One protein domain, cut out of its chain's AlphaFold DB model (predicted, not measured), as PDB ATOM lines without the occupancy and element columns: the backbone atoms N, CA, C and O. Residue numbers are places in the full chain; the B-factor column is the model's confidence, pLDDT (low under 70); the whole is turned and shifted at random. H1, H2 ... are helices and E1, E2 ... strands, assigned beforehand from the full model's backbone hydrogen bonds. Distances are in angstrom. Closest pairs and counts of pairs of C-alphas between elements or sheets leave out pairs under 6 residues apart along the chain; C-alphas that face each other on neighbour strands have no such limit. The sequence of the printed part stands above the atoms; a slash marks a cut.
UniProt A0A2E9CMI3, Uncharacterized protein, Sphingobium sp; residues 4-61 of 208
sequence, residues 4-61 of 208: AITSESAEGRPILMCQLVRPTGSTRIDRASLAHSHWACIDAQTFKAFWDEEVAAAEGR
ATOM      1  N   ALA A   4      -2.110  36.587  30.973       50.94
ATOM      2  CA  ALA A   4      -0.829  37.284  30.877       50.94
ATOM      3  C   ALA A   4      -0.608  37.744  29.430       50.94
ATOM      4  O   ALA A   4      -0.567  36.925  28.514       50.94
ATOM      5  N   ILE A   5      -0.488  39.053  29.228       59.88
ATOM      6  CA  ILE A   5      -0.227  39.669  27.920       59.88
ATOM      7  C   ILE A   5       1.018  40.547  28.074       59.88
ATOM      8  O   ILE A   5       1.152  41.246  29.074       59.88
ATOM      9  N   THR A   6       1.938  40.526  27.115       60.25
ATOM     10  CA  THR A   6       3.143  41.370  27.149       60.25
ATOM     11  C   THR A   6       2.896  42.651  26.348       60.25
ATOM     12  O   THR A   6       2.402  42.583  25.224       60.25
ATOM     13  N   SER A   7       3.212  43.816  26.915       70.12
ATOM     14  CA  SER A   7       3.208  45.116  26.220       70.12
ATOM     15  C   SER A   7       4.573  45.794  26.373       70.12
ATOM     16  O   SER A   7       5.389  45.324  27.158       70.12
ATOM     17  N   GLU A   8       4.855  46.861  25.630       68.69
ATOM     18  CA  GLU A   8       6.148  47.555  25.651       68.69
ATOM     19  C   GLU A   8       5.990  48.960  26.256       68.69
ATOM     20  O   GLU A   8       5.062  49.692  25.916       68.69
ATOM     21  N   SER A   9       6.869  49.325  27.194       70.25
ATOM     22  CA  SER A   9       6.921  50.666  27.797       70.25
ATOM     23  C   SER A   9       7.399  51.724  26.790       70.25
ATOM     24  O   SER A   9       8.056  51.380  25.812       70.25
ATOM     25  N   ALA A  10       7.227  53.014  27.098       68.38
ATOM     26  CA  ALA A  10       7.811  54.115  26.315       68.38
ATOM     27  C   ALA A  10       9.354  54.050  26.176       68.38
ATOM     28  O   ALA A  10       9.916  54.678  25.286       68.38
ATOM     29  N   GLU A  11      10.032  53.275  27.031       71.62
ATOM     30  CA  GLU A  11      11.481  53.031  27.011       71.62
ATOM     31  C   GLU A  11      11.864  51.674  26.375       71.62
ATOM     32  O   GLU A  11      12.982  51.196  26.565       71.62
ATOM     33  N   GLY A  12      10.947  50.996  25.674       73.56
ATOM     34  CA  GLY A  12      11.233  49.731  24.979       73.56
ATOM     35  C   GLY A  12      11.320  48.486  25.877       73.56
ATOM     36  O   GLY A  12      11.706  47.412  25.423       73.56
ATOM     37  N   ARG A  13      10.998  48.594  27.174       78.62
ATOM     38  CA  ARG A  13      11.015  47.454  28.110       78.62
ATOM     39  C   ARG A  13       9.698  46.668  28.097       78.62
ATOM     40  O   ARG A  13       8.635  47.292  28.102       78.62
ATOM     41  N   PRO A  14       9.737  45.326  28.174       79.31
ATOM     42  CA  PRO A  14       8.528  44.516  28.276       79.31
ATOM     43  C   PRO A  14       7.844  44.705  29.641       79.31
ATOM     44  O   PRO A  14       8.462  44.542  30.692       79.31
ATOM     45  N   ILE A  15       6.548  45.012  29.621       83.88
ATOM     46  CA  ILE A  15       5.656  45.125  30.778       83.88
ATOM     47  C   ILE A  15       4.694  43.935  30.772       83.88
ATOM     48  O   ILE A  15       4.045  43.640  29.764       83.88
ATOM     49  N   LEU A  16       4.572  43.269  31.922       85.19
ATOM     50  CA  LEU A  16       3.580  42.218  32.108       85.19
ATOM     51  C   LEU A  16       2.210  42.838  32.402       85.19
ATOM     52  O   LEU A  16       2.037  43.515  33.417       85.19
ATOM     53  N   MET A  17       1.240  42.567  31.536       86.62
ATOM     54  CA  MET A  17      -0.133  43.042  31.653       86.62
ATOM     55  C   MET A  17      -1.056  41.940  32.160       86.62
ATOM     56  O   MET A  17      -0.926  40.763  31.813       86.62
ATOM     57  N   CYS A  18      -2.033  42.366  32.941       86.81
ATOM     58  CA  CYS A  18      -3.133  41.583  33.458       86.81
ATOM     59  C   CYS A  18      -4.434  42.061  32.800       86.81
ATOM     60  O   CYS A  18      -4.718  43.261  32.762       86.81
ATOM     61  N   GLN A  19      -5.243  41.131  32.290       89.75
ATOM     62  CA  GLN A  19      -6.592  41.444  31.816       89.75
ATOM     63  C   GLN A  19      -7.613  41.269  32.944       89.75
ATOM     64  O   GLN A  19      -7.730  40.197  33.533       89.75
ATOM     65  N   LEU A  20      -8.361  42.328  33.228       90.25
ATOM     66  CA  LEU A  20      -9.484  42.347  34.153       90.25
ATOM     67  C   LEU A  20     -10.756  42.162  33.331       90.25
ATOM     68  O   LEU A  20     -11.048  42.971  32.453       90.25
ATOM     69  N   VAL A  21     -11.486  41.082  33.581       90.81
ATOM     70  CA  VAL A  21     -12.691  40.719  32.824       90.81
ATOM     71  C   VAL A  21     -13.907  40.923  33.716       90.81
ATOM     72  O   VAL A  21     -13.881  40.522  34.878       90.81
ATOM     73  N   ARG A  22     -14.943  41.551  33.161       90.69
ATOM     74  CA  ARG A  22     -16.246  41.853  33.768       90.69
ATOM     75  C   ARG A  22     -17.343  41.365  32.810       90.69
ATOM     76  O   ARG A  22     -17.045  41.183  31.627       90.69
ATOM     77  N   PRO A  23     -18.597  41.185  33.254       89.62
ATOM     78  CA  PRO A  23     -19.678  40.756  32.361       89.62
ATOM     79  C   PRO A  23     -19.863  41.661  31.137       89.62
ATOM     80  O   PRO A  23     -20.105  41.181  30.035       89.62
ATOM     81  N   THR A  24     -19.696  42.972  31.320       88.56
ATOM     82  CA  THR A  24     -19.953  43.998  30.295       88.56
ATOM     83  C   THR A  24     -18.692  44.538  29.625       88.56
ATOM     84  O   THR A  24     -18.760  45.498  28.859       88.56
ATOM     85  N   GLY A  25     -17.519  43.956  29.886       88.62
ATOM     86  CA  GLY A  25     -16.297  44.432  29.255       88.62
ATOM     87  C   GLY A  25     -15.013  43.889  29.854       88.62
ATOM     88  O   GLY A  25     -14.993  43.023  30.726       88.62
ATOM     89  N   SER A  26     -13.894  44.419  29.373       92.12
ATOM     90  CA  SER A  26     -12.595  44.114  29.956       92.12
ATOM     91  C   SER A  26     -11.678  45.326  29.937       92.12
ATOM     92  O   SER A  26     -11.779  46.198  29.076       92.12
ATOM     93  N   THR A  27     -10.774  45.376  30.904       90.69
ATOM     94  CA  THR A  27      -9.763  46.425  31.038       90.69
ATOM     95  C   THR A  27      -8.405  45.772  31.245       90.69
ATOM     96  O   THR A  27      -8.312  44.621  31.668       90.69
ATOM     97  N   ARG A  28      -7.330  46.480  30.911       90.06
ATOM     98  CA  ARG A  28      -5.964  46.011  31.137       90.06
ATOM     99  C   ARG A  28      -5.310  46.860  32.214       90.06
ATOM    100  O   ARG A  28      -5.494  48.071  32.234       90.06
ATOM    101  N   ILE A  29      -4.539  46.210  33.069       90.44
ATOM    102  CA  ILE A  29      -3.716  46.844  34.094       90.44
ATOM    103  C   ILE A  29      -2.345  46.176  34.068       90.44
ATOM    104  O   ILE A  29      -2.257  44.974  33.821       90.44
ATOM    105  N   ASP A  30      -1.264  46.919  34.271       90.69
ATOM    106  CA  ASP A  30       0.043  46.290  34.428       90.69
ATOM    107  C   ASP A  30       0.141  45.585  35.793       90.69
ATOM    108  O   ASP A  30      -0.537  45.939  36.763       90.69
ATOM    109  N   ARG A  31       0.989  44.558  35.879       87.38
ATOM    110  CA  ARG A  31       1.102  43.748  37.097       87.38
ATOM    111  C   ARG A  31       1.582  44.556  38.304       87.38
ATOM    112  O   ARG A  31       1.189  44.232  39.423       87.38
ATOM    113  N   ALA A  32       2.427  45.568  38.104       88.50
ATOM    114  CA  ALA A  32       2.915  46.379  39.212       88.50
ATOM    115  C   ALA A  32       1.773  47.221  39.790       88.50
ATOM    116  O   ALA A  32       1.564  47.200  40.999       88.50
ATOM    117  N   SER A  33       0.970  47.875  38.953       89.75
ATOM    118  CA  SER A  33      -0.220  48.611  39.389       89.75
ATOM    119  C   SER A  33      -1.259  47.703  40.048       89.75
ATOM    120  O   SER A  33      -1.852  48.091  41.051       89.75
ATOM    121  N   LEU A  34      -1.444  46.470  39.556       88.69
ATOM    122  CA  LEU A  34      -2.321  45.494  40.212       88.69
ATOM    123  C   LEU A  34      -1.838  45.159  41.633       88.69
ATOM    124  O   LEU A  34      -2.655  45.094  42.547       88.69
ATOM    125  N   ALA A  35      -0.527  44.999  41.835       86.88
ATOM    126  CA  ALA A  35       0.052  44.723  43.151       86.88
ATOM    127  C   ALA A  35      -0.105  45.890  44.146       86.88
ATOM    128  O   ALA A  35      -0.174  45.653  45.347       86.88
ATOM    129  N   HIS A  36      -0.187  47.130  43.654       90.81
ATOM    130  CA  HIS A  36      -0.440  48.324  44.474       90.81
ATOM    131  C   HIS A  36      -1.932  48.679  44.583       90.81
ATOM    132  O   HIS A  36      -2.284  49.696  45.179       90.81
ATOM    133  N   SER A  37      -2.817  47.876  43.991       88.25
ATOM    134  CA  SER A  37      -4.259  48.096  44.060       88.25
ATOM    135  C   SER A  37      -4.859  47.528  45.351       88.25
ATOM    136  O   SER A  37      -4.247  46.723  46.048       88.25
ATOM    137  N   HIS A  38      -6.107  47.890  45.644       89.69
ATOM    138  CA  HIS A  38      -6.873  47.323  46.762       89.69
ATOM    139  C   HIS A  38      -7.559  45.987  46.426       89.69
ATOM    140  O   HIS A  38      -8.495  45.579  47.112       89.69
ATOM    141  N   TRP A  39      -7.152  45.319  45.348       89.00
ATOM    142  CA  TRP A  39      -7.772  44.069  44.930       89.00
ATOM    143  C   TRP A  39      -7.298  42.924  45.822       89.00
ATOM    144  O   TRP A  39      -6.100  42.706  45.992       89.00
ATOM    145  N   ALA A  40      -8.250  42.173  46.363       88.06
ATOM    146  CA  ALA A  40      -7.983  40.995  47.172       88.06
ATOM    147  C   ALA A  40      -8.351  39.723  46.404       88.06
ATOM    148  O   ALA A  40      -9.311  39.696  45.631       88.06
ATOM    149  N   CYS A  41      -7.597  38.651  46.642       89.69
ATOM    150  CA  CYS A  41      -7.982  37.327  46.174       89.69
ATOM    151  C   CYS A  41      -9.234  36.864  46.927       89.69
ATOM    152  O   CYS A  41      -9.273  36.913  48.156       89.69
ATOM    153  N   ILE A  42     -10.224  36.381  46.183       93.75
ATOM    154  CA  ILE A  42     -11.453  35.789  46.714       93.75
ATOM    155  C   ILE A  42     -11.608  34.368  46.175       93.75
ATOM    156  O   ILE A  42     -11.018  34.014  45.151       93.75
ATOM    157  N   ASP A  43     -12.384  33.546  46.872       95.44
ATOM    158  CA  ASP A  43     -12.696  32.195  46.423       95.44
ATOM    159  C   ASP A  43     -13.673  32.201  45.232       95.44
ATOM    160  O   ASP A  43     -14.333  33.197  44.918       95.44
ATOM    161  N   ALA A  44     -13.768  31.056  44.556       93.75
ATOM    162  CA  ALA A  44     -14.580  30.915  43.354       93.75
ATOM    163  C   ALA A  44     -16.087  31.102  43.605       93.75
ATOM    164  O   ALA A  44     -16.783  31.600  42.720       93.75
ATOM    165  N   GLN A  45     -16.595  30.731  44.786       95.56
ATOM    166  CA  GLN A  45     -18.017  30.842  45.107       95.56
ATOM    167  C   GLN A  45     -18.404  32.305  45.328       95.56
ATOM    168  O   GLN A  45     -19.394  32.773  44.763       95.56
ATOM    169  N   THR A  46     -17.585  33.042  46.080       94.50
ATOM    170  CA  THR A  46     -17.758  34.486  46.282       94.50
ATOM    171  C   THR A  46     -17.624  35.248  44.964       94.50
ATOM    172  O   THR A  46     -18.445  36.114  44.665       94.50
ATOM    173  N   PHE A  47     -16.644  34.887  44.122       93.25
ATOM    174  CA  PHE A  47     -16.505  35.476  42.787       93.25
ATOM    175  C   PHE A  47     -17.754  35.249  41.933       93.25
ATOM    176  O   PHE A  47     -18.239  36.191  41.312       93.25
ATOM    177  N   LYS A  48     -18.290  34.022  41.914       95.31
ATOM    178  CA  LYS A  48     -19.509  33.705  41.164       95.31
ATOM    179  C   LYS A  48     -20.692  34.552  41.638       95.31
ATOM    180  O   LYS A  48     -21.408  35.083  40.801       95.31
ATOM    181  N   ALA A  49     -20.873  34.705  42.950       96.12
ATOM    182  CA  ALA A  49     -21.968  35.501  43.502       96.12
ATOM    183  C   ALA A  49     -21.906  36.969  43.042       96.12
ATOM    184  O   ALA A  49     -22.893  37.484  42.523       96.12
ATOM    185  N   PHE A  50     -20.739  37.616  43.148       94.19
ATOM    186  CA  PHE A  50     -20.565  38.992  42.665       94.19
ATOM    187  C   PHE A  50     -20.672  39.107  41.143       94.19
ATOM    188  O   PHE A  50     -21.180  40.099  40.627       94.19
ATOM    189  N   TRP A  51     -20.214  38.091  40.410       94.81
ATOM    190  CA  TRP A  51     -20.362  38.048  38.961       94.81
ATOM    191  C   TRP A  51     -21.834  38.003  38.545       94.81
ATOM    192  O   TRP A  51     -22.241  38.781  37.688       94.81
ATOM    193  N   ASP A  52     -22.631  37.127  39.161       95.19
ATOM    194  CA  ASP A  52     -24.064  37.009  38.879       95.19
ATOM    195  C   ASP A  52     -24.812  38.306  39.237       95.19
ATOM    196  O   ASP A  52     -25.706  38.723  38.502       95.19
ATOM    197  N   GLU A  53     -24.420  38.984  40.322       94.38
ATOM    198  CA  GLU A  53     -24.957  40.299  40.694       94.38
ATOM    199  C   GLU A  53     -24.646  41.367  39.631       94.38
ATOM    200  O   GLU A  53     -25.541  42.102  39.210       94.38
ATOM    201  N   GLU A  54     -23.400  41.432  39.143       92.44
ATOM    202  CA  GLU A  54     -23.023  42.341  38.055       92.44
ATOM    203  C   GLU A  54     -23.773  42.023  36.749       92.44
ATOM    204  O   GLU A  54     -24.198  42.948  36.053       92.44
ATOM    205  N   VAL A  55     -23.969  40.738  36.422       92.69
ATOM    206  CA  VAL A  55     -24.765  40.305  35.258       92.69
ATOM    207  C   VAL A  55     -26.208  40.782  35.395       92.69
ATOM    208  O   VAL A  55     -26.701  41.464  34.500       92.69
ATOM    209  N   ALA A  56     -26.867  40.508  36.523       91.81
ATOM    210  CA  ALA A  56     -28.253  40.915  36.753       91.81
ATOM    211  C   ALA A  56     -28.417  42.446  36.709       91.81
ATOM    212  O   ALA A  56     -29.377  42.971  36.140       91.81
ATOM    213  N   ALA A  57     -27.453  43.190  37.262       90.12
ATOM    214  CA  ALA A  57     -27.445  44.648  37.193       90.12
ATOM    215  C   ALA A  57     -27.268  45.177  35.757       90.12
ATOM    216  O   ALA A  57     -27.829  46.224  35.421       90.12
ATOM    217  N   ALA A  58     -26.493  44.479  34.923       87.31
ATOM    218  CA  ALA A  58     -26.290  44.819  33.518       87.31
ATOM    219  C   ALA A  58     -27.517  44.492  32.657       87.31
ATOM    220  O   ALA A  58     -27.902  45.304  31.820       87.31
ATOM    221  N   GLU A  59     -28.180  43.360  32.898       86.06
ATOM    222  CA  GLU A  59     -29.431  42.993  32.220       86.06
ATOM    223  C   GLU A  59     -30.542  44.027  32.460       86.06
ATOM    224  O   GLU A  59     -31.352  44.291  31.574       86.06
ATOM    225  N   GLY A  60     -30.549  44.679  33.628       81.88
ATOM    226  CA  GLY A  60     -31.459  45.787  33.926       81.88
ATOM    227  C   GLY A  60     -31.150  47.100  33.188       81.88
ATOM    228  O   GLY A  60     -31.957  48.028  33.242       81.88
ATOM    229  N   ARG A  61     -29.999  47.212  32.511       79.69
ATOM    230  CA  ARG A  61     -29.548  48.413  31.786       79.69
ATOM    231  C   ARG A  61     -29.261  48.074  30.326       79.69
ATOM    232  O   ARG A  61     -28.115  48.057  29.886       79.69
TER     233      ARG A  61
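AT A GLANCE: This is residues 4 to 61 of the 208 residues of an uncharacterized protein of Sphingobium sp (UniProt A0A2E9CMI3). A long, narrow ribbon of three antiparallel strands, strongly twisted, has the long strand E2 along its middle, with E1 beside residues 14 to 18 and E3 beside residues 16 to 22. The short helix H1 follows E3 and packs on the ribbon, while the longer helix H2 stands crosswise beyond the turn between E2 and E3, with little contact to the ribbon; residues 35 to 50, of which 44 to 50 belong to H2, stick out. The printed part has 58 residues, with three named strands and two named helices in the order E1, E2, E3, H1, H2, and its class is mixed, helices and strands. The sheet's order is E1, E2, E3, all antiparallel. The whole is loose, with a radius of gyration of the C-alphas of 14.6 A, and elongated, spanning 44 by 25 by 17 A.

IN THESE COORDINATES: E1 is residues 4 to 8, 13.5 A from first to last C-alpha, and begins at C-alpha 4, (-0.829, 37.284, 30.877). E2, residues 14 to 22, is the longest strand at 25.5 A. E3 is residues 25 to 30, 17.2 A long. H1 is residues 31 to 35, 6.2 A long. H2 is residues 44 to 59, 22.1 A long, from C-alpha 44 at (-14.580, 30.915, 43.354) to C-alpha 59 at (-29.431, 42.993, 32.220).

HOW THE PARTS SIT: The three strands form a meander, each strand the antiparallel neighbour of the one before; E1 and E3 are edge strands and E2 is the inner one. E1 and E2 form a hairpin, their directions 132 degrees apart, with N 15 and O 7 at 2.7 A and N 17 and O 5 at 2.8 A, within hydrogen-bond range. E2 and E3 form a hairpin at 152 degrees, with N 18 and O 29 at 2.8 A and N 27 and O 20 at 2.9 A. H1 is on the sheet at a height of 8.2 A, over none of the strands but only just, 2 of its 5 C-alphas falling on E2. The closest C-alphas of E2 and H1, those of Met 17 and Arg 31, are 5.6 A apart. H2 is not on the sheet; its closest C-alpha to E2 is that of Trp 51, 7.6 A from that of Arg 22. H2 is apart from E1, E3 and H1. In H1 and H2 every O i to N i+4 pair is within hydrogen-bond range.

THE WHOLE: The two C-alphas farthest apart, those of Glu 11 and Gly 60, are 44.1 A from each other. The printed part has no cut. The links E1 to E2, E2 to E3 and E3 to H1 are tight, and the link from H1 to H2, with 8 residues, is short. The mean pLDDT of the printed part is 86.1; residues 4 to 6, residue 8 and residue 10 are under 70.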